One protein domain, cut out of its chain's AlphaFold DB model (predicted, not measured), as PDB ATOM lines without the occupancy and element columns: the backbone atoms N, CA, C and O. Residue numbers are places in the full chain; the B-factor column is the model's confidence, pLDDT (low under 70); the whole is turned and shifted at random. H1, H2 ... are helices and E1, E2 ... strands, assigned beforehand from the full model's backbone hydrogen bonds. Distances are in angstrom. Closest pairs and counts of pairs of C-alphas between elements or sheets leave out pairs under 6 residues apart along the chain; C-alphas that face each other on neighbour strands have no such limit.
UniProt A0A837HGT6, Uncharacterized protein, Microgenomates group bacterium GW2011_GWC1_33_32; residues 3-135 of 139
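What this domain is: This is residues 3 to 135 of the 139 residues of an uncharacterized protein of Microgenomates group bacterium GW2011_GWC1_33_32 (UniProt A0A837HGT6). A strongly twisted, curled sheet of four antiparallel strands, E3 to E6, runs through the domain, with E5 and E6 in its core; H2 and H3 pack on E6, and H4 crosses the sheet over E4, on the face opposite to H2 and H5. H1 lies outside this body and packs on H3 with its residues 4 to 8, while the small hairpin of E1 and E2 packs on H4 and E6. The printed part has 133 residues with five named helices and six named strands, in the order H1 E1 E2 H2 H3 H4 E3 E4 E5 E6 H5. The class is mixed, helices and strands, and the larger sheet has the order E3 - E4 - E5 - E6. The whole is compact, with a radius of gyration of the C-alphas of 14.5 A and spans of 46 by 37 by 27 A.

How they stand to each other: H1, residues 4 to 15, touches H3, residues 48 to 58, with residues 4 to 8 alone; the closest C-alphas are those of Ile 8 and Phe 55, 6.4 A apart. They run the same way at a shallow tilt of 32 degrees, only just short of steep. E1, residues 17 to 19, and E2, residues 26 to 28, form an antiparallel hairpin, with N 18 and O 27 at 3.0 A. The closest C-alphas of E2 and E6, residues 118 to 124, are those of Ile 28 and His 118, 4.3 A apart. H2, residues 31 to 38, is on the larger sheet at a height of 5.2 A over the sheet, over none of its strands; its closest C-alpha pair with E6 is Gly 33 and Trp 120, 4.3 A. H2 touches H3 at Ser 38 and Arg 51, the closest C-alphas, 5.5 A apart, at a steep tilt of 48 degrees, opposite ways. H3 is on the sheet at a height of 9.0 A, and its closest C-alpha pair with E6 is Arg 54 and Ile 122, 6.1 A. H4, residues 61 to 67, is on the face opposite to H2, over E4, residues 86 to 98, and runs across the strands at 75 degrees to E4 on the local plane; the closest C-alphas are those of Val 64 and Ser 96, 5.3 A apart. E3, residues 73 to 80, E4, E5, residues 103 to 112, and E6 form a meander, each strand the antiparallel neighbour of the one before. Within hydrogen-bond range are N 77 and O 89, 2.9 A, between E3 and E4; N 94 and O 107, 3.0 A, between E4 and E5; and N 108 and O 121, 2.8 A, between E5 and E6. H5, residues 127 to 135, is on the same face as H2 at a height of 9.7 A, and is near E4. H1, H3, H4 and H5 have every O i to N i+4 pair within hydrogen-bond range; H2 has 3 of 4.

Where its parts are: H1 begins at C-alpha 4, (35.217, -4.164, 271.309), and measures 16.9 A; H3 measures 15.3 A. E4, the longest strand, runs 36.7 A from C-alpha 86, (59.842, 7.544, 294.126), to C-alpha 98. E3 measures 22.5 A, E5 28.8 A and E6 18.8 A. H5 ends at C-alpha 135, (65.098, -23.949, 274.171).

The domain as a whole: The two C-alphas farthest apart, those of Arg 83 and Asp 100, are 45.6 A apart. The printed part has no cut and no long link. The mean pLDDT of the printed part is 93.1, that of H5 is 82, and no printed residue is under 70.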
ATOM      1  N   SER A   3      31.055  -1.652 271.191       86.00
ATOM      2  CA  SER A   3      32.445  -1.482 270.753       86.00
ATOM      3  C   SER A   3      33.318  -2.535 271.454       86.00
ATOM      4  O   SER A   3      33.111  -2.783 272.639       86.00
ATOM      5  N   LEU A   4      34.291  -3.146 270.761       89.62
ATOM      6  CA  LEU A   4      35.217  -4.164 271.309       89.62
ATOM      7  C   LEU A   4      35.700  -3.828 272.734       89.62
ATOM      8  O   LEU A   4      35.775  -4.676 273.616       89.62
ATOM      9  N   LYS A   5      35.973  -2.546 272.994       90.69
ATOM     10  CA  LYS A   5      36.354  -2.039 274.315       90.69
ATOM     11  C   LYS A   5      35.297  -2.305 275.398       90.69
ATOM     12  O   LYS A   5      35.675  -2.646 276.511       90.69
ATOM     13  N   LYS A   6      34.003  -2.123 275.112       92.56
ATOM     14  CA  LYS A   6      32.901  -2.362 276.060       92.56
ATOM     15  C   LYS A   6      32.794  -3.844 276.413       92.56
ATOM     16  O   LYS A   6      32.696  -4.164 277.590       92.56
ATOM     17  N   GLU A   7      32.895  -4.731 275.427       93.38
ATOM     18  CA  GLU A   7      32.910  -6.184 275.649       93.38
ATOM     19  C   GLU A   7      34.095  -6.599 276.539       93.38
ATOM     20  O   GLU A   7      33.920  -7.206 277.594       93.38
ATOM     21  N   ILE A   8      35.305  -6.170 276.172       94.19
ATOM     22  CA  ILE A   8      36.522  -6.476 276.929       94.19
ATOM     23  C   ILE A   8      36.489  -5.861 278.334       94.19
ATOM     24  O   ILE A   8      37.014  -6.452 279.275       94.19
ATOM     25  N   TYR A   9      35.830  -4.716 278.520       93.88
ATOM     26  CA  TYR A   9      35.639  -4.120 279.841       93.88
ATOM     27  C   TYR A   9      34.758  -4.975 280.757       93.88
ATOM     28  O   TYR A   9      35.056  -5.092 281.947       93.88
ATOM     29  N   LEU A  10      33.701  -5.593 280.218       93.44
ATOM     30  CA  LEU A  10      32.849  -6.510 280.981       93.44
ATOM     31  C   LEU A  10      33.642  -7.744 281.431       93.44
ATOM     32  O   LEU A  10      33.580  -8.115 282.603       93.44
ATOM     33  N   ILE A  11      34.465  -8.309 280.539       92.62
ATOM     34  CA  ILE A  11      35.381  -9.410 280.875       92.62
ATOM     35  C   ILE A  11      36.370  -8.966 281.964       92.62
ATOM     36  O   ILE A  11      36.508  -9.638 282.984       92.62
ATOM     37  N   TYR A  12      37.011  -7.803 281.793       92.94
ATOM     38  CA  TYR A  12      37.984  -7.257 282.745       92.94
ATOM     39  C   TYR A  12      37.387  -7.110 284.151       92.94
ATOM     40  O   TYR A  12      38.002  -7.507 285.141       92.94
ATOM     41  N   LYS A  13      36.164  -6.571 284.239       90.62
ATOM     42  CA  LYS A  13      35.438  -6.407 285.505       90.62
ATOM     43  C   LYS A  13      35.071  -7.736 286.158       90.62
ATOM     44  O   LYS A  13      35.120  -7.813 287.383       90.62
ATOM     45  N   LYS A  14      34.718  -8.758 285.373       91.38
ATOM     46  CA  LYS A  14      34.339 -10.081 285.889       91.38
ATOM     47  C   LYS A  14      35.531 -10.841 286.466       91.38
ATOM     48  O   LYS A  14      35.382 -11.495 287.490       91.38
ATOM     49  N   VAL A  15      36.708 -10.733 285.844       88.44
ATOM     50  CA  VAL A  15      37.906 -11.476 286.264       88.44
ATOM     51  C   VAL A  15      38.320 -11.140 287.702       88.44
ATOM     52  O   VAL A  15      38.597 -12.066 288.451       88.44
ATOM     53  N   ARG A  16      38.332  -9.849 288.085       85.81
ATOM     54  CA  ARG A  16      38.777  -9.261 289.378       85.81
ATOM     55  C   ARG A  16      40.147  -9.730 289.891       85.81
ATOM     56  O   ARG A  16      41.021  -8.899 290.133       85.81
ATOM     57  N   THR A  17      40.356 -11.021 290.119       95.38
ATOM     58  CA  THR A  17      41.572 -11.606 290.685       95.38
ATOM     59  C   THR A  17      41.762 -13.055 290.227       95.38
ATOM     60  O   THR A  17      40.811 -13.829 290.208       95.38
ATOM     61  N   ILE A  18      42.999 -13.444 289.903       96.56
ATOM     62  CA  ILE A  18      43.357 -14.810 289.483       96.56
ATOM     63  C   ILE A  18      44.561 -15.294 290.297       96.56
ATOM     64  O   ILE A  18      45.530 -14.557 290.444       96.56
ATOM     65  N   LYS A  19      44.532 -16.528 290.817       97.06
ATOM     66  CA  LYS A  19      45.721 -17.168 291.406       97.06
ATOM     67  C   LYS A  19      46.682 -17.562 290.282       97.06
ATOM     68  O   LYS A  19      46.270 -18.272 289.370       97.06
ATOM     69  N   SER A  20      47.929 -17.105 290.352       97.38
ATOM     70  CA  SER A  20      48.949 -17.425 289.351       97.38
ATOM     71  C   SER A  20      49.954 -18.433 289.911       97.38
ATOM     72  O   SER A  20      50.572 -18.130 290.935       97.38
ATOM     73  N   PRO A  21      50.150 -19.603 289.274       96.69
ATOM     74  CA  PRO A  21      51.168 -20.567 289.689       96.69
ATOM     75  C   PRO A  21      52.586 -19.986 289.637       96.69
ATOM     76  O   PRO A  21      53.326 -20.139 290.603       96.69
ATOM     77  N   ALA A  22      52.922 -19.243 288.575       96.38
ATOM     78  CA  ALA A  22      54.226 -18.590 288.424       96.38
ATOM     79  C   ALA A  22      54.552 -17.601 289.559       96.38
ATOM     80  O   ALA A  22      55.679 -17.557 290.037       96.38
ATOM     81  N   ILE A  23      53.564 -16.821 290.014       96.69
ATOM     82  CA  ILE A  23      53.749 -15.831 291.094       96.69
ATOM     83  C   ILE A  23      53.550 -16.448 292.487       96.69
ATOM     84  O   ILE A  23      53.962 -15.872 293.490       96.69
ATOM     85  N   LYS A  24      52.869 -17.597 292.574       96.62
ATOM     86  CA  LYS A  24      52.410 -18.237 293.823       96.62
ATOM     87  C   LYS A  24      51.465 -17.366 294.671       96.62
ATOM     88  O   LYS A  24      51.120 -17.733 295.790       96.62
ATOM     89  N   GLN A  25      50.981 -16.248 294.127       96.88
ATOM     90  CA  GLN A  25      50.018 -15.342 294.760       96.88
ATOM     91  C   GLN A  25      48.875 -14.968 293.803       96.88
ATOM     92  O   GLN A  25      48.789 -15.424 292.658       96.88
ATOM     93  N   LYS A  26      47.950 -14.142 294.298       97.50
ATOM     94  CA  LYS A  26      46.832 -13.589 293.532       97.50
ATOM     95  C   LYS A  26      47.286 -12.383 292.701       97.50
ATOM     96  O   LYS A  26      47.896 -11.458 293.224       97.50
ATOM     97  N   VAL A  27      46.921 -12.371 291.423       98.06
ATOM     98  CA  VAL A  27      47.105 -11.254 290.490       98.06
ATOM     99  C   VAL A  27      45.787 -10.502 290.352       98.06
ATOM    100  O   VAL A  27      44.775 -11.068 289.931       98.06
ATOM    101  N   ILE A  28      45.797  -9.218 290.692       97.81
ATOM    102  CA  ILE A  28      44.614  -8.352 290.695       97.81
ATOM    103  C   ILE A  28      44.458  -7.638 289.348       97.81
ATOM    104  O   ILE A  28      45.402  -7.061 288.812       97.81
ATOM    105  N   PHE A  29      43.244  -7.611 288.809       96.88
ATOM    106  CA  PHE A  29      42.895  -6.865 287.598       96.88
ATOM    107  C   PHE A  29      42.240  -5.542 288.005       96.88
ATOM    108  O   PHE A  29      41.031  -5.457 288.204       96.88
ATOM    109  N   ASN A  30      43.060  -4.504 288.193       95.81
ATOM    110  CA  ASN A  30      42.633  -3.204 288.716       95.81
ATOM    111  C   ASN A  30      42.545  -2.109 287.630       95.81
ATOM    112  O   ASN A  30      42.840  -2.308 286.453       95.81
ATOM    113  N   ARG A  31      42.171  -0.889 288.037       94.12
ATOM    114  CA  ARG A  31      42.061   0.266 287.127       94.12
ATOM    115  C   ARG A  31      43.358   0.570 286.367       94.12
ATOM    116  O   ARG A  31      43.291   1.021 285.224       94.12
ATOM    117  N   TYR A  32      44.523   0.352 286.978       93.62
ATOM    118  CA  TYR A  32      45.812   0.667 286.362       93.62
ATOM    119  C   TYR A  32      46.086  -0.225 285.152       93.62
ATOM    120  O   TYR A  32      46.430   0.288 284.089       93.62
ATOM    121  N   GLY A  33      45.847  -1.530 285.285       95.50
ATOM    122  CA  GLY A  33      45.968  -2.470 284.176       95.50
ATOM    123  C   GLY A  33      44.998  -2.172 283.032       95.50
ATOM    124  O   GLY A  33      45.392  -2.195 281.868       95.50
ATOM    125  N   TRP A  34      43.749  -1.813 283.352       95.75
ATOM    126  CA  TRP A  34      42.753  -1.417 282.351       95.75
ATOM    127  C   TRP A  34      43.197  -0.205 281.524       95.75
ATOM    128  O   TRP A  34      43.175  -0.232 280.290       95.75
ATOM    129  N   ILE A  35      43.628   0.864 282.198       95.50
ATOM    130  CA  ILE A  35      44.122   2.079 281.536       95.50
ATOM    131  C   ILE A  35      45.322   1.745 280.666       95.50
ATOM    132  O   ILE A  35      45.390   2.173 279.513       95.50
ATOM    133  N   HIS A  36      46.214   0.903 281.175       96.00
ATOM    134  CA  HIS A  36      47.418   0.510 280.475       96.00
ATOM    135  C   HIS A  36      47.171  -0.485 279.324       96.00
ATOM    136  O   HIS A  36      48.125  -0.941 278.701       96.00
ATOM    137  N   LEU A  37      45.921  -0.788 278.943       95.56
ATOM    138  CA  LEU A  37      45.589  -1.334 277.615       95.56
ATOM    139  C   LEU A  37      45.486  -0.227 276.552       95.56
ATOM    140  O   LEU A  37      45.829  -0.441 275.391       95.56
ATOM    141  N   SER A  38      45.054   0.972 276.953       96.25
ATOM    142  CA  SER A  38      44.838   2.121 276.062       96.25
ATOM    143  C   SER A  38      45.976   3.139 276.056       96.25
ATOM    144  O   SER A  38      46.124   3.853 275.066       96.25
ATOM    145  N   PHE A  39      46.761   3.199 277.131       96.31
ATOM    146  CA  PHE A  39      47.826   4.178 277.340       96.31
ATOM    147  C   PHE A  39      49.139   3.483 277.691       96.31
ATOM    148  O   PHE A  39      49.116   2.436 278.336       96.31
ATOM    149  N   ASP A  40      50.263   4.032 277.246       93.50
ATOM    150  CA  ASP A  40      51.594   3.544 277.601       93.50
ATOM    151  C   ASP A  40      52.029   3.969 279.016       93.50
ATOM    152  O   ASP A  40      51.267   4.582 279.767       93.50
ATOM    153  N   SER A  41      53.250   3.597 279.407       87.81
ATOM    154  CA  SER A  41      53.808   3.921 280.724       87.81
ATOM    155  C   SER A  41      54.093   5.412 280.918       87.81
ATOM    156  O   SER A  41      54.183   5.849 282.063       87.81
ATOM    157  N   ARG A  42      54.202   6.187 279.830       89.06
ATOM    158  CA  ARG A  42      54.360   7.650 279.845       89.06
ATOM    159  C   ARG A  42      53.009   8.370 279.896       89.06
ATOM    160  O   ARG A  42      52.968   9.585 280.028       89.06
ATOM    161  N   GLY A  43      51.902   7.631 279.814       89.81
ATOM    162  CA  GLY A  43      50.550   8.180 279.806       89.81
ATOM    163  C   GLY A  43      50.067   8.603 278.420       89.81
ATOM    164  O   GLY A  43      48.955   9.118 278.305       89.81
ATOM    165  N   HIS A  44      50.833   8.348 277.357       95.31
ATOM    166  CA  HIS A  44      50.391   8.645 276.001       95.31
ATOM    167  C   HIS A  44      49.401   7.595 275.516       95.31
ATOM    168  O   HIS A  44      49.525   6.392 275.776       95.31
ATOM    169  N   ARG A  45      48.388   8.046 274.778       96.12
ATOM    170  CA  ARG A  45      47.403   7.150 274.176       96.12
ATOM    171  C   ARG A  45      48.083   6.318 273.097       96.12
ATOM    172  O   ARG A  45      48.675   6.852 272.166       96.12
ATOM    173  N   ARG A  46      47.942   4.999 273.183       95.19
ATOM    174  CA  ARG A  46      48.496   4.097 272.172       95.19
ATOM    175  C   ARG A  46      47.733   4.199 270.857       95.19
ATOM    176  O   ARG A  46      46.542   4.535 270.832       95.19
ATOM    177  N   SER A  47      48.398   3.831 269.763       96.38
ATOM    178  CA  SER A  47      47.793   3.809 268.429       96.38
ATOM    179  C   SER A  47      46.529   2.941 268.387       96.38
ATOM    180  O   SER A  47      46.335   2.014 269.177       96.38
ATOM    181  N   SER A  48      45.624   3.226 267.453       94.88
ATOM    182  CA  SER A  48      44.390   2.441 267.288       94.88
ATOM    183  C   SER A  48      44.663   0.958 267.025       94.88
ATOM    184  O   SER A  48      43.946   0.109 267.553       94.88
ATOM    185  N   ARG A  49      45.724   0.642 266.271       95.06
ATOM    186  CA  ARG A  49      46.146  -0.735 265.987       95.06
ATOM    187  C   ARG A  49      46.600  -1.461 267.252       95.06
ATOM    188  O   ARG A  49      46.122  -2.563 267.508       95.06
ATOM    189  N   ASP A  50      47.458  -0.837 268.061       95.19
ATOM    190  CA  ASP A  50      47.986  -1.474 269.271       95.19
ATOM    191  C   ASP A  50      46.897  -1.679 270.331       95.19
ATOM    192  O   ASP A  50      46.779  -2.749 270.923       95.19
ATOM    193  N   ARG A  51      46.005  -0.697 270.504       95.38
ATOM    194  CA  ARG A  51      44.856  -0.839 271.412       95.38
ATOM    195  C   ARG A  51      43.959  -2.009 271.015       95.38
ATOM    196  O   ARG A  51      43.622  -2.822 271.868       95.38
ATOM    197  N   ARG A  52      43.601  -2.122 269.726       95.12
ATOM    198  CA  ARG A  52      42.799  -3.249 269.216       95.12
ATOM    199  C   ARG A  52      43.488  -4.589 269.459       95.12
ATOM    200  O   ARG A  52      42.845  -5.507 269.951       95.12
ATOM    201  N   LEU A  53      44.790  -4.679 269.176       95.00
ATOM    202  CA  LEU A  53      45.571  -5.884 269.445       95.00
ATOM    203  C   LEU A  53      45.501  -6.267 270.925       95.00
ATOM    204  O   LEU A  53      45.125  -7.388 271.244       95.00
ATOM    205  N   ARG A  54      45.810  -5.339 271.832       96.19
ATOM    206  CA  ARG A  54      45.811  -5.599 273.277       96.19
ATOM    207  C   ARG A  54      44.434  -5.995 273.800       96.19
ATOM    208  O   ARG A  54      44.352  -6.893 274.628       96.19
ATOM    209  N   PHE A  55      43.363  -5.379 273.296       95.62
ATOM    210  CA  PHE A  55      41.993  -5.774 273.631       95.62
ATOM    211  C   PHE A  55      41.659  -7.189 273.148       95.62
ATOM    212  O   PHE A  55      41.118  -7.970 273.925       95.62
ATOM    213  N   ASN A  56      42.041  -7.555 271.923       94.06
ATOM    214  CA  ASN A  56      41.846  -8.916 271.417       94.06
ATOM    215  C   ASN A  56      42.652  -9.945 272.219       94.06
ATOM    216  O   ASN A  56      42.120 -10.988 272.588       94.06
ATOM    217  N   LEU A  57      43.912  -9.637 272.542       95.38
ATOM    218  CA  LEU A  57      44.751 -10.512 273.362       95.38
ATOM    219  C   LEU A  57      44.224 -10.644 274.794       95.38
ATOM    220  O   LEU A  57      44.366 -11.702 275.400       95.38
ATOM    221  N   PHE A  58      43.603  -9.595 275.342       95.12
ATOM    222  CA  PHE A  58      43.102  -9.599 276.716       95.12
ATOM    223  C   PHE A  58      42.106 -10.731 276.984       95.12
ATOM    224  O   PHE A  58      42.063 -11.229 278.110       95.12
ATOM    225  N   ARG A  59      41.366 -11.193 275.967       93.25
ATOM    226  CA  ARG A  59      40.463 -12.350 276.082       93.25
ATOM    227  C   ARG A  59      41.164 -13.579 276.663       93.25
ATOM    228  O   ARG A  59      40.570 -14.268 277.479       93.25
ATOM    229  N   TYR A  60      42.444 -13.766 276.355       94.12
ATOM    230  CA  TYR A  60      43.263 -14.892 276.814       94.12
ATOM    231  C   TYR A  60      44.072 -14.587 278.083       94.12
ATOM    232  O   TYR A  60      44.755 -15.456 278.609       94.12
ATOM    233  N   SER A  61      44.021 -13.357 278.607       94.06
ATOM    234  CA  SER A  61      44.840 -12.958 279.765       94.06
ATOM    235  C   SER A  61      44.611 -13.841 280.995       94.06
ATOM    236  O   SER A  61      45.549 -14.114 281.738       94.06
ATOM    237  N   HIS A  62      43.376 -14.304 281.195       92.94
ATOM    238  CA  HIS A  62      43.018 -15.164 282.312       92.94
ATOM    239  C   HIS A  62      43.651 -16.556 282.204       92.94
ATOM    240  O   HIS A  62      44.139 -17.080 283.202       92.94
ATOM    241  N   GLU A  63      43.677 -17.113 280.993       92.75
ATOM    242  CA  GLU A  63      44.302 -18.391 280.667       92.75
ATOM    243  C   GLU A  63      45.812 -18.315 280.898       92.75
ATOM    244  O   GLU A  63      46.353 -19.124 281.649       92.75
ATOM    245  N   VAL A  64      46.473 -17.272 280.377       95.19
ATOM    246  CA  VAL A  64      47.914 -17.065 280.593       95.19
ATOM    247  C   VAL A  64      48.240 -16.987 282.086       95.19
ATOM    248  O   VAL A  64      49.100 -17.712 282.572       95.19
ATOM    249  N   VAL A  65      47.530 -16.151 282.850       96.62
ATOM    250  CA  VAL A  65      47.820 -15.972 284.285       96.62
ATOM    251  C   VAL A  65      47.589 -17.255 285.090       96.62
ATOM    252  O   VAL A  65      48.335 -17.507 286.039       96.62
ATOM    253  N   ARG A  66      46.576 -18.052 284.728       94.75
ATOM    254  CA  ARG A  66      46.210 -19.290 285.427       94.75
ATOM    255  C   ARG A  66      47.128 -20.464 285.079       94.75
ATOM    256  O   ARG A  66      47.379 -21.282 285.957       94.75
ATOM    257  N   ASN A  67      47.620 -20.538 283.844       92.00
ATOM    258  CA  ASN A  67      48.324 -21.718 283.340       92.00
ATOM    259  C   ASN A  67      49.850 -21.561 283.336       92.00
ATOM    260  O   ASN A  67      50.560 -22.560 283.439       92.00
ATOM    261  N   SER A  68      50.380 -20.335 283.240       93.38
ATOM    262  CA  SER A  68      51.831 -20.122 283.264       93.38
ATOM    263  C   SER A  68      52.427 -20.523 284.618       93.38
ATOM    264  O   SER A  68      52.029 -20.016 285.672       93.38
ATOM    265  N   LYS A  69      53.423 -21.415 284.571       92.69
ATOM    266  CA  LYS A  69      54.149 -21.930 285.744       92.69
ATOM    267  C   LYS A  69      55.459 -21.194 286.031       92.69
ATOM    268  O   LYS A  69      55.946 -21.262 287.153       92.69
ATOM    269  N   HIS A  70      55.992 -20.465 285.050       92.31
ATOM    270  CA  HIS A  70      57.312 -19.841 285.124       92.31
ATOM    271  C   HIS A  70      57.249 -18.340 284.833       92.31
ATOM    272  O   HIS A  70      56.465 -17.885 283.993       92.31
ATOM    273  N   ILE A  71      58.092 -17.586 285.538       95.44
ATOM    274  CA  ILE A  71      58.423 -16.198 285.215       95.44
ATOM    275  C   ILE A  71      59.560 -16.244 284.199       95.44
ATOM    276  O   ILE A  71      60.580 -16.874 284.437       95.44
ATOM    277  N   ILE A  72      59.371 -15.566 283.076       93.75
ATOM    278  CA  ILE A  72      60.297 -15.583 281.935       93.75
ATOM    279  C   ILE A  72      61.279 -14.427 282.028       93.75
ATOM    280  O   ILE A  72      62.398 -14.474 281.526       93.75
ATOM    281  N   LYS A  73      60.820 -13.330 282.626       94.00
ATOM    282  CA  LYS A  73      61.635 -12.154 282.850       94.00
ATOM    283  C   LYS A  73      61.148 -11.424 284.084       94.00
ATOM    284  O   LYS A  73      59.959 -11.124 284.196       94.00
ATOM    285  N   GLU A  74      62.086 -11.089 284.954       96.62
ATOM    286  CA  GLU A  74      61.894 -10.132 286.031       96.62
ATOM    287  C   GLU A  74      62.703  -8.875 285.712       96.62
ATOM    288  O   GLU A  74      63.843  -8.945 285.255       96.62
ATOM    289  N   THR A  75      62.086  -7.710 285.882       96.94
ATOM    290  CA  THR A  75      62.779  -6.424 285.767       96.94
ATOM    291  C   THR A  75      62.358  -5.519 286.897       96.94
ATOM    292  O   THR A  75      61.163  -5.406 287.182       96.94
ATOM    293  N   GLU A  76      63.322  -4.825 287.477       96.81
ATOM    294  CA  GLU A  76      63.093  -3.834 288.517       96.81
ATOM    295  C   GLU A  76      63.226  -2.419 287.955       96.81
ATOM    296  O   GLU A  76      63.794  -2.193 286.885       96.81
ATOM    297  N   GLY A  77      62.660  -1.451 288.662       95.25
ATOM    298  CA  GLY A  77      62.804  -0.044 288.341       95.25
ATOM    299  C   GLY A  77      62.158   0.832 289.399       95.25
ATOM    300  O   GLY A  77      61.756   0.363 290.466       95.25
ATOM    301  N   THR A  78      62.005   2.110 289.073       95.12
ATOM    302  CA  THR A  78      61.343   3.087 289.936       95.12
ATOM    303  C   THR A  78      60.192   3.771 289.205       95.12
ATOM    304  O   THR A  78      60.183   3.923 287.982       95.12
ATOM    305  N   ILE A  79      59.166   4.155 289.961       91.94
ATOM    306  CA  ILE A  79      58.075   5.006 289.481       91.94
ATOM    307  C   ILE A  79      57.875   6.174 290.436       91.94
ATOM    308  O   ILE A  79      58.015   6.029 291.649       91.94
ATOM    309  N   LYS A  80      57.467   7.324 289.901       90.25
ATOM    310  CA  LYS A  80      57.019   8.448 290.724       90.25
ATOM    311  C   LYS A  80      55.547   8.279 291.072       90.25
ATOM    312  O   LYS A  80      54.694   8.065 290.210       90.25
ATOM    313  N   SER A  81      55.246   8.348 292.361       85.00
ATOM    314  CA  SER A  81      53.873   8.409 292.847       85.00
ATOM    315  C   SER A  81      53.231   9.754 292.489       85.00
ATOM    316  O   SER A  81      53.914  10.719 292.153       85.00
ATOM    317  N   LYS A  82      51.905   9.857 292.637       78.88
ATOM    318  CA  LYS A  82      51.189  11.132 292.448       78.88
ATOM    319  C   LYS A  82      51.689  12.264 293.356       78.88
ATOM    320  O   LYS A  82      51.483  13.420 293.026       78.88
ATOM    321  N   ARG A  83      52.316  11.931 294.490       86.25
ATOM    322  CA  ARG A  83      52.888  12.888 295.450       86.25
ATOM    323  C   ARG A  83      54.382  13.147 295.199       86.25
ATOM    324  O   ARG A  83      55.082  13.572 296.104       86.25
ATOM    325  N   GLY A  84      54.909  12.779 294.030       87.75
ATOM    326  CA  GLY A  84      56.319  12.974 293.667       87.75
ATOM    327  C   GLY A  84      57.302  11.966 294.271       87.75
ATOM    328  O   GLY A  84      58.384  11.797 293.722       87.75
ATOM    329  N   LYS A  85      56.926  11.231 295.329       91.44
ATOM    330  CA  LYS A  85      57.789  10.211 295.950       91.44
ATOM    331  C   LYS A  85      58.100   9.065 294.986       91.44
ATOM    332  O   LYS A  85      57.164   8.494 294.412       91.44
ATOM    333  N   GLU A  86      59.374   8.716 294.865       95.00
ATOM    334  CA  GLU A  86      59.842   7.544 294.126       95.00
ATOM    335  C   GLU A  86      59.525   6.250 294.875       95.00
ATOM    336  O   GLU A  86      59.577   6.193 296.103       95.00
ATOM    337  N   ARG A  87      59.139   5.224 294.122       95.00
ATOM    338  CA  ARG A  87      58.770   3.906 294.638       95.00
ATOM    339  C   ARG A  87      59.408   2.825 293.794       95.00
ATOM    340  O   ARG A  87      59.385   2.923 292.564       95.00
ATOM    341  N   SER A  88      59.907   1.782 294.446       96.94
ATOM    342  CA  SER A  88      60.405   0.598 293.757       96.94
ATOM    343  C   SER A  88      59.256  -0.149 293.084       96.94
ATOM    344  O   SER A  88      58.124  -0.227 293.580       96.94
ATOM    345  N   VAL A  89      59.531  -0.682 291.903       97.38
ATOM    346  CA  VAL A  89      58.576  -1.464 291.132       97.38
ATOM    347  C   VAL A  89      59.265  -2.673 290.528       97.38
ATOM    348  O   VAL A  89      60.370  -2.574 290.003       97.38
ATOM    349  N   LYS A  90      58.581  -3.812 290.566       98.25
ATOM    350  CA  LYS A  90      58.989  -5.036 289.883       98.25
ATOM    351  C   LYS A  90      57.969  -5.396 288.817       98.25
ATOM    352  O   LYS A  90      56.758  -5.265 289.032       98.25
ATOM    353  N   TYR A  91      58.454  -5.845 287.669       98.00
ATOM    354  CA  TYR A  91      57.648  -6.356 286.572       98.00
ATOM    355  C   TYR A  91      58.030  -7.798 286.286       98.00
ATOM    356  O   TYR A  91      59.208  -8.118 286.165       98.00
ATOM    357  N   TYR A  92      57.013  -8.630 286.122       98.00
ATOM    358  CA  TYR A  92      57.126 -10.055 285.868       98.00
ATOM    359  C   TYR A  92      56.452 -10.359 284.542       98.00
ATOM    360  O   TYR A  92      55.264 -10.073 284.360       98.00
ATOM    361  N   GLU A  93      57.203 -10.922 283.609       97.12
ATOM    362  CA  GLU A  93      56.666 -11.413 282.352       97.12
ATOM    363  C   GLU A  93      56.397 -12.909 282.459       97.12
ATOM    364  O   GLU A  93      57.296 -13.698 282.743       97.12
ATOM    365  N   ILE A  94      55.155 -13.292 282.191       96.25
ATOM    366  CA  ILE A  94      54.735 -14.681 282.011       96.25
ATOM    367  C   ILE A  94      54.173 -14.828 280.602       96.25
ATOM    368  O   ILE A  94      53.630 -13.869 280.042       96.25
ATOM    369  N   ALA A  95      54.300 -16.006 280.004       94.00
ATOM    370  CA  ALA A  95      53.796 -16.251 278.665       94.00
ATOM    371  C   ALA A  95      53.144 -17.617 278.555       94.00
ATOM    372  O   ALA A  95      53.403 -18.530 279.340       94.00
ATOM    373  N   SER A  96      52.262 -17.711 277.573       91.69
ATOM    374  CA  SER A  96      51.569 -18.934 277.213       91.69
ATOM    375  C   SER A  96      51.218 -18.900 275.728       91.69
ATOM    376  O   SER A  96      51.205 -17.834 275.094       91.69
ATOM    377  N   ILE A  97      50.956 -20.081 275.182       89.56
ATOM    378  CA  ILE A  97      50.426 -20.277 273.842       89.56
ATOM    379  C   ILE A  97      48.945 -20.612 274.004       89.56
ATOM    380  O   ILE A  97      48.602 -21.613 274.619       89.56
ATOM    381  N   CYS A  98      48.085 -19.764 273.451       87.12
ATOM    382  CA  CYS A  98      46.632 -19.879 273.538       87.12
ATOM    383  C   CYS A  98      46.025 -20.007 272.135       87.12
ATOM    384  O   CYS A  98      46.656 -19.635 271.135       87.12
ATOM    385  N   ASN A  99      44.755 -20.423 272.074       87.06
ATOM    386  CA  ASN A  99      43.975 -20.525 270.835       87.06
ATOM    387  C   ASN A  99      44.647 -21.450 269.802       87.06
ATOM    388  O   ASN A  99      45.020 -21.000 268.713       87.06
ATOM    389  N   ASP A 100      44.856 -22.708 270.199       83.44
ATOM    390  CA  ASP A 100      45.402 -23.796 269.374       83.44
ATOM    391  C   ASP A 100      46.727 -23.437 268.688       83.44
ATOM    392  O   ASP A 100      46.902 -23.599 267.481       83.44
ATOM    393  N   GLY A 101      47.658 -22.835 269.431       80.25
ATOM    394  CA  GLY A 101      48.967 -22.466 268.882       80.25
ATOM    395  C   GLY A 101      49.038 -21.078 268.241       80.25
ATOM    396  O   GLY A 101      50.127 -20.540 268.041       80.25
ATOM    397  N   LYS A 102      47.903 -20.440 267.927       84.38
ATOM    398  CA  LYS A 102      47.893 -19.214 267.103       84.38
ATOM    399  C   LYS A 102      48.370 -17.973 267.856       84.38
ATOM    400  O   LYS A 102      48.926 -17.049 267.251       84.38
ATOM    401  N   ASN A 103      48.142 -17.908 269.167       88.31
ATOM    402  CA  ASN A 103      48.445 -16.725 269.962       88.31
ATOM    403  C   ASN A 103      49.507 -17.022 271.017       88.31
ATOM    404  O   ASN A 103      49.213 -17.559 272.073       88.31
ATOM    405  N   HIS A 104      50.733 -16.567 270.768       92.56
ATOM    406  CA  HIS A 104      51.768 -16.513 271.798       92.56
ATOM    407  C   HIS A 104      51.665 -15.171 272.510       92.56
ATOM    408  O   HIS A 104      51.844 -14.106 271.895       92.56
ATOM    409  N   ILE A 105      51.334 -15.222 273.789       95.50
ATOM    410  CA  ILE A 105      50.932 -14.058 274.562       95.50
ATOM    411  C   ILE A 105      51.852 -13.918 275.755       95.50
ATOM    412  O   ILE A 105      52.050 -14.865 276.505       95.50
ATOM    413  N   THR A 106      52.353 -12.704 275.966       96.94
ATOM    414  CA  THR A 106      53.055 -12.326 277.190       96.94
ATOM    415  C   THR A 106      52.173 -11.388 278.001       96.94
ATOM    416  O   THR A 106      51.752 -10.333 277.510       96.94
ATOM    417  N   VAL A 107      51.910 -11.764 279.248       97.81
ATOM    418  CA  VAL A 107      51.271 -10.920 280.256       97.81
ATOM    419  C   VAL A 107      52.352 -10.334 281.155       97.81
ATOM    420  O   VAL A 107      53.262 -11.030 281.594       97.81
ATOM    421  N   ILE A 108      52.234  -9.036 281.419       98.12
ATOM    422  CA  ILE A 108      53.107  -8.301 282.328       98.12
ATOM    423  C   ILE A 108      52.334  -8.073 283.620       98.12
ATOM    424  O   ILE A 108      51.284  -7.419 283.619       98.12
ATOM    425  N   ILE A 109      52.871  -8.590 284.713       98.44
ATOM    426  CA  ILE A 109      52.391  -8.390 286.078       98.44
ATOM    427  C   ILE A 109      53.318  -7.378 286.741       98.44
ATOM    428  O   ILE A 109      54.520  -7.386 286.501       98.44
ATOM    429  N   ARG A 110      52.771  -6.480 287.554       98.06
ATOM    430  CA  ARG A 110      53.540  -5.453 288.258       98.06
ATOM    431  C   ARG A 110      53.272  -5.527 289.754       98.06
ATOM    432  O   ARG A 110      52.120  -5.687 290.149       98.06
ATOM    433  N   LYS A 111      54.316  -5.343 290.556       97.88
ATOM    434  CA  LYS A 111      54.256  -5.155 292.010       97.88
ATOM    435  C   LYS A 111      54.958  -3.843 292.352       97.88
ATOM    436  O   LYS A 111      56.038  -3.584 291.832       97.88
ATOM    437  N   ILE A 112      54.328  -2.991 293.153       96.31
ATOM    438  CA  ILE A 112      54.924  -1.728 293.622       96.31
ATOM    439  C   ILE A 112      55.208  -1.914 295.104       96.31
ATOM    440  O   ILE A 112      54.256  -2.175 295.839       96.31
ATOM    441  N   GLU A 113      56.470  -1.780 295.515       95.25
ATOM    442  CA  GLU A 113      56.908  -2.005 296.901       95.25
ATOM    443  C   GLU A 113      56.331  -3.338 297.448       95.25
ATOM    444  O   GLU A 113      56.402  -4.389 296.792       95.25
ATOM    445  N   ASP A 114      55.679  -3.286 298.609       94.06
ATOM    446  CA  ASP A 114      55.005  -4.418 299.258       94.06
ATOM    447  C   ASP A 114      53.520  -4.536 298.905       94.06
ATOM    448  O   ASP A 114      52.767  -5.286 299.521       94.06
ATOM    449  N   GLY A 115      53.082  -3.810 297.876       94.50
ATOM    450  CA  GLY A 115      51.722  -3.883 297.371       94.50
ATOM    451  C   GLY A 115      51.394  -5.210 296.680       94.50
ATOM    452  O   GLY A 115      52.230  -6.088 296.470       94.50
ATOM    453  N   ASN A 116      50.136  -5.327 296.256       97.06
ATOM    454  CA  ASN A 116      49.646  -6.506 295.552       97.06
ATOM    455  C   ASN A 116      50.217  -6.619 294.131       97.06
ATOM    456  O   ASN A 116      50.388  -5.618 293.431       97.06
ATOM    457  N   TYR A 117      50.384  -7.855 293.662       98.31
ATOM    458  CA  TYR A 117      50.602  -8.139 292.248       98.31
ATOM    459  C   TYR A 117      49.353  -7.771 291.451       98.31
ATOM    460  O   TYR A 117      48.247  -8.231 291.748       98.31
ATOM    461  N   HIS A 118      49.508  -6.976 290.398       97.88
ATOM    462  CA  HIS A 118      48.403  -6.653 289.500       97.88
ATOM    463  C   HIS A 118      48.776  -6.820 288.037       97.88
ATOM    464  O   HIS A 118      49.914  -6.592 287.623       97.88
ATOM    465  N   PHE A 119      47.780  -7.181 287.233       98.00
ATOM    466  CA  PHE A 119      47.891  -7.149 285.783       98.00
ATOM    467  C   PHE A 119      48.262  -5.731 285.345       98.00
ATOM    468  O   PHE A 119      47.539  -4.773 285.631       98.00
ATOM    469  N   TRP A 120      49.374  -5.590 284.632       97.44
ATOM    470  CA  TRP A 120      49.824  -4.310 284.102       97.44
ATOM    471  C   TRP A 120      49.616  -4.214 282.599       97.44
ATOM    472  O   TRP A 120      49.174  -3.179 282.103       97.44
ATOM    473  N   SER A 121      49.939  -5.257 281.837       96.88
ATOM    474  CA  SER A 121      49.803  -5.198 280.383       96.88
ATOM    475  C   SER A 121      49.795  -6.569 279.719       96.88
ATOM    476  O   SER A 121      50.056  -7.586 280.350       96.88
ATOM    477  N   ILE A 122      49.521  -6.577 278.416       97.25
ATOM    478  CA  ILE A 122      49.531  -7.768 277.566       97.25
ATOM    479  C   ILE A 122      50.073  -7.423 276.182       97.25
ATOM    480  O   ILE A 122      49.771  -6.351 275.656       97.25
ATOM    481  N   ARG A 123      50.871  -8.309 275.588       95.38
ATOM    482  CA  ARG A 123      51.436  -8.145 274.240       95.38
ATOM    483  C   ARG A 123      51.631  -9.496 273.560       95.38
ATOM    484  O   ARG A 123      51.582 -10.534 274.215       95.38
ATOM    485  N   ARG A 124      51.897  -9.481 272.250       95.38
ATOM    486  CA  ARG A 124      52.445 -10.667 271.577       95.38
ATOM    487  C   ARG A 124      53.814 -10.984 272.176       95.38
ATOM    488  O   ARG A 124      54.618 -10.075 272.416       95.38
ATOM    489  N   THR A 125      54.071 -12.262 272.406       93.12
ATOM    490  CA  THR A 125      55.406 -12.734 272.770       93.12
ATOM    491  C   THR A 125      56.362 -12.426 271.623       93.12
ATOM    492  O   THR A 125      56.049 -12.685 270.458       93.12
ATOM    493  N   SER A 126      57.507 -11.823 271.940       88.19
ATOM    494  CA  SER A 126      58.520 -11.479 270.940       88.19
ATOM    495  C   SER A 126      59.200 -12.744 270.421       88.19
ATOM    496  O   SER A 126      59.305 -13.734 271.144       88.19
ATOM    497  N   THR A 127      59.709 -12.708 269.189       86.56
ATOM    498  CA  THR A 127      60.424 -13.843 268.580       86.56
ATOM    499  C   THR A 127      61.590 -14.317 269.447       86.56
ATOM    500  O   THR A 127      61.738 -15.515 269.662       86.56
ATOM    501  N   LYS A 128      62.347 -13.378 270.034       83.50
ATOM    502  CA  LYS A 128      63.428 -13.682 270.983       83.50
ATOM    503  C   LYS A 128      62.929 -14.501 272.175       83.50
ATOM    504  O   LYS A 128      63.507 -15.529 272.492       83.50
ATOM    505  N   THR A 129      61.835 -14.068 272.802       82.81
ATOM    506  CA  THR A 129      61.255 -14.776 273.947       82.81
ATOM    507  C   THR A 129      60.688 -16.136 273.540       82.81
ATOM    508  O   THR A 129      60.864 -17.095 274.274       82.81
ATOM    509  N   LYS A 130      60.066 -16.264 272.359       84.88
ATOM    510  CA  LYS A 130      59.605 -17.571 271.857       84.88
ATOM    511  C   LYS A 130      60.753 -18.568 271.698       84.88
ATOM    512  O   LYS A 130      60.589 -19.719 272.077       84.88
ATOM    513  N   LYS A 131      61.879 -18.123 271.128       82.50
ATOM    514  CA  LYS A 131      63.065 -18.962 270.924       82.50
ATOM    515  C   LYS A 131      63.614 -19.463 272.263       82.50
ATOM    516  O   LYS A 131      63.718 -20.668 272.429       82.50
ATOM    517  N   ALA A 132      63.827 -18.555 273.217       78.19
ATOM    518  CA  ALA A 132      64.305 -18.910 274.557       78.19
ATOM    519  C   ALA A 132      63.380 -19.919 275.259       78.19
ATOM    520  O   ALA A 132      63.830 -20.923 275.787       78.19
ATOM    521  N   LEU A 133      62.063 -19.709 275.185       78.56
ATOM    522  CA  LEU A 133      61.102 -20.610 275.829       78.56
ATOM    523  C   LEU A 133      61.056 -22.002 275.198       78.56
ATOM    524  O   LEU A 133      60.829 -22.975 275.906       78.56
ATOM    525  N   LYS A 134      61.286 -22.103 273.885       82.56
ATOM    526  CA  LYS A 134      61.407 -23.395 273.202       82.56
ATOM    527  C   LYS A 134      62.693 -24.122 273.609       82.56
ATOM    528  O   LYS A 134      62.666 -25.327 273.813       82.56
ATOM    529  N   GLU A 135      63.805 -23.398 273.726       80.06
ATOM    530  CA  GLU A 135      65.098 -23.949 274.171       80.06
ATOM    531  C   GLU A 135      65.032 -24.468 275.616       80.06
ATOM    532  O   GLU A 135      65.626 -25.493 275.926       80.06
TER     533      GLU A 135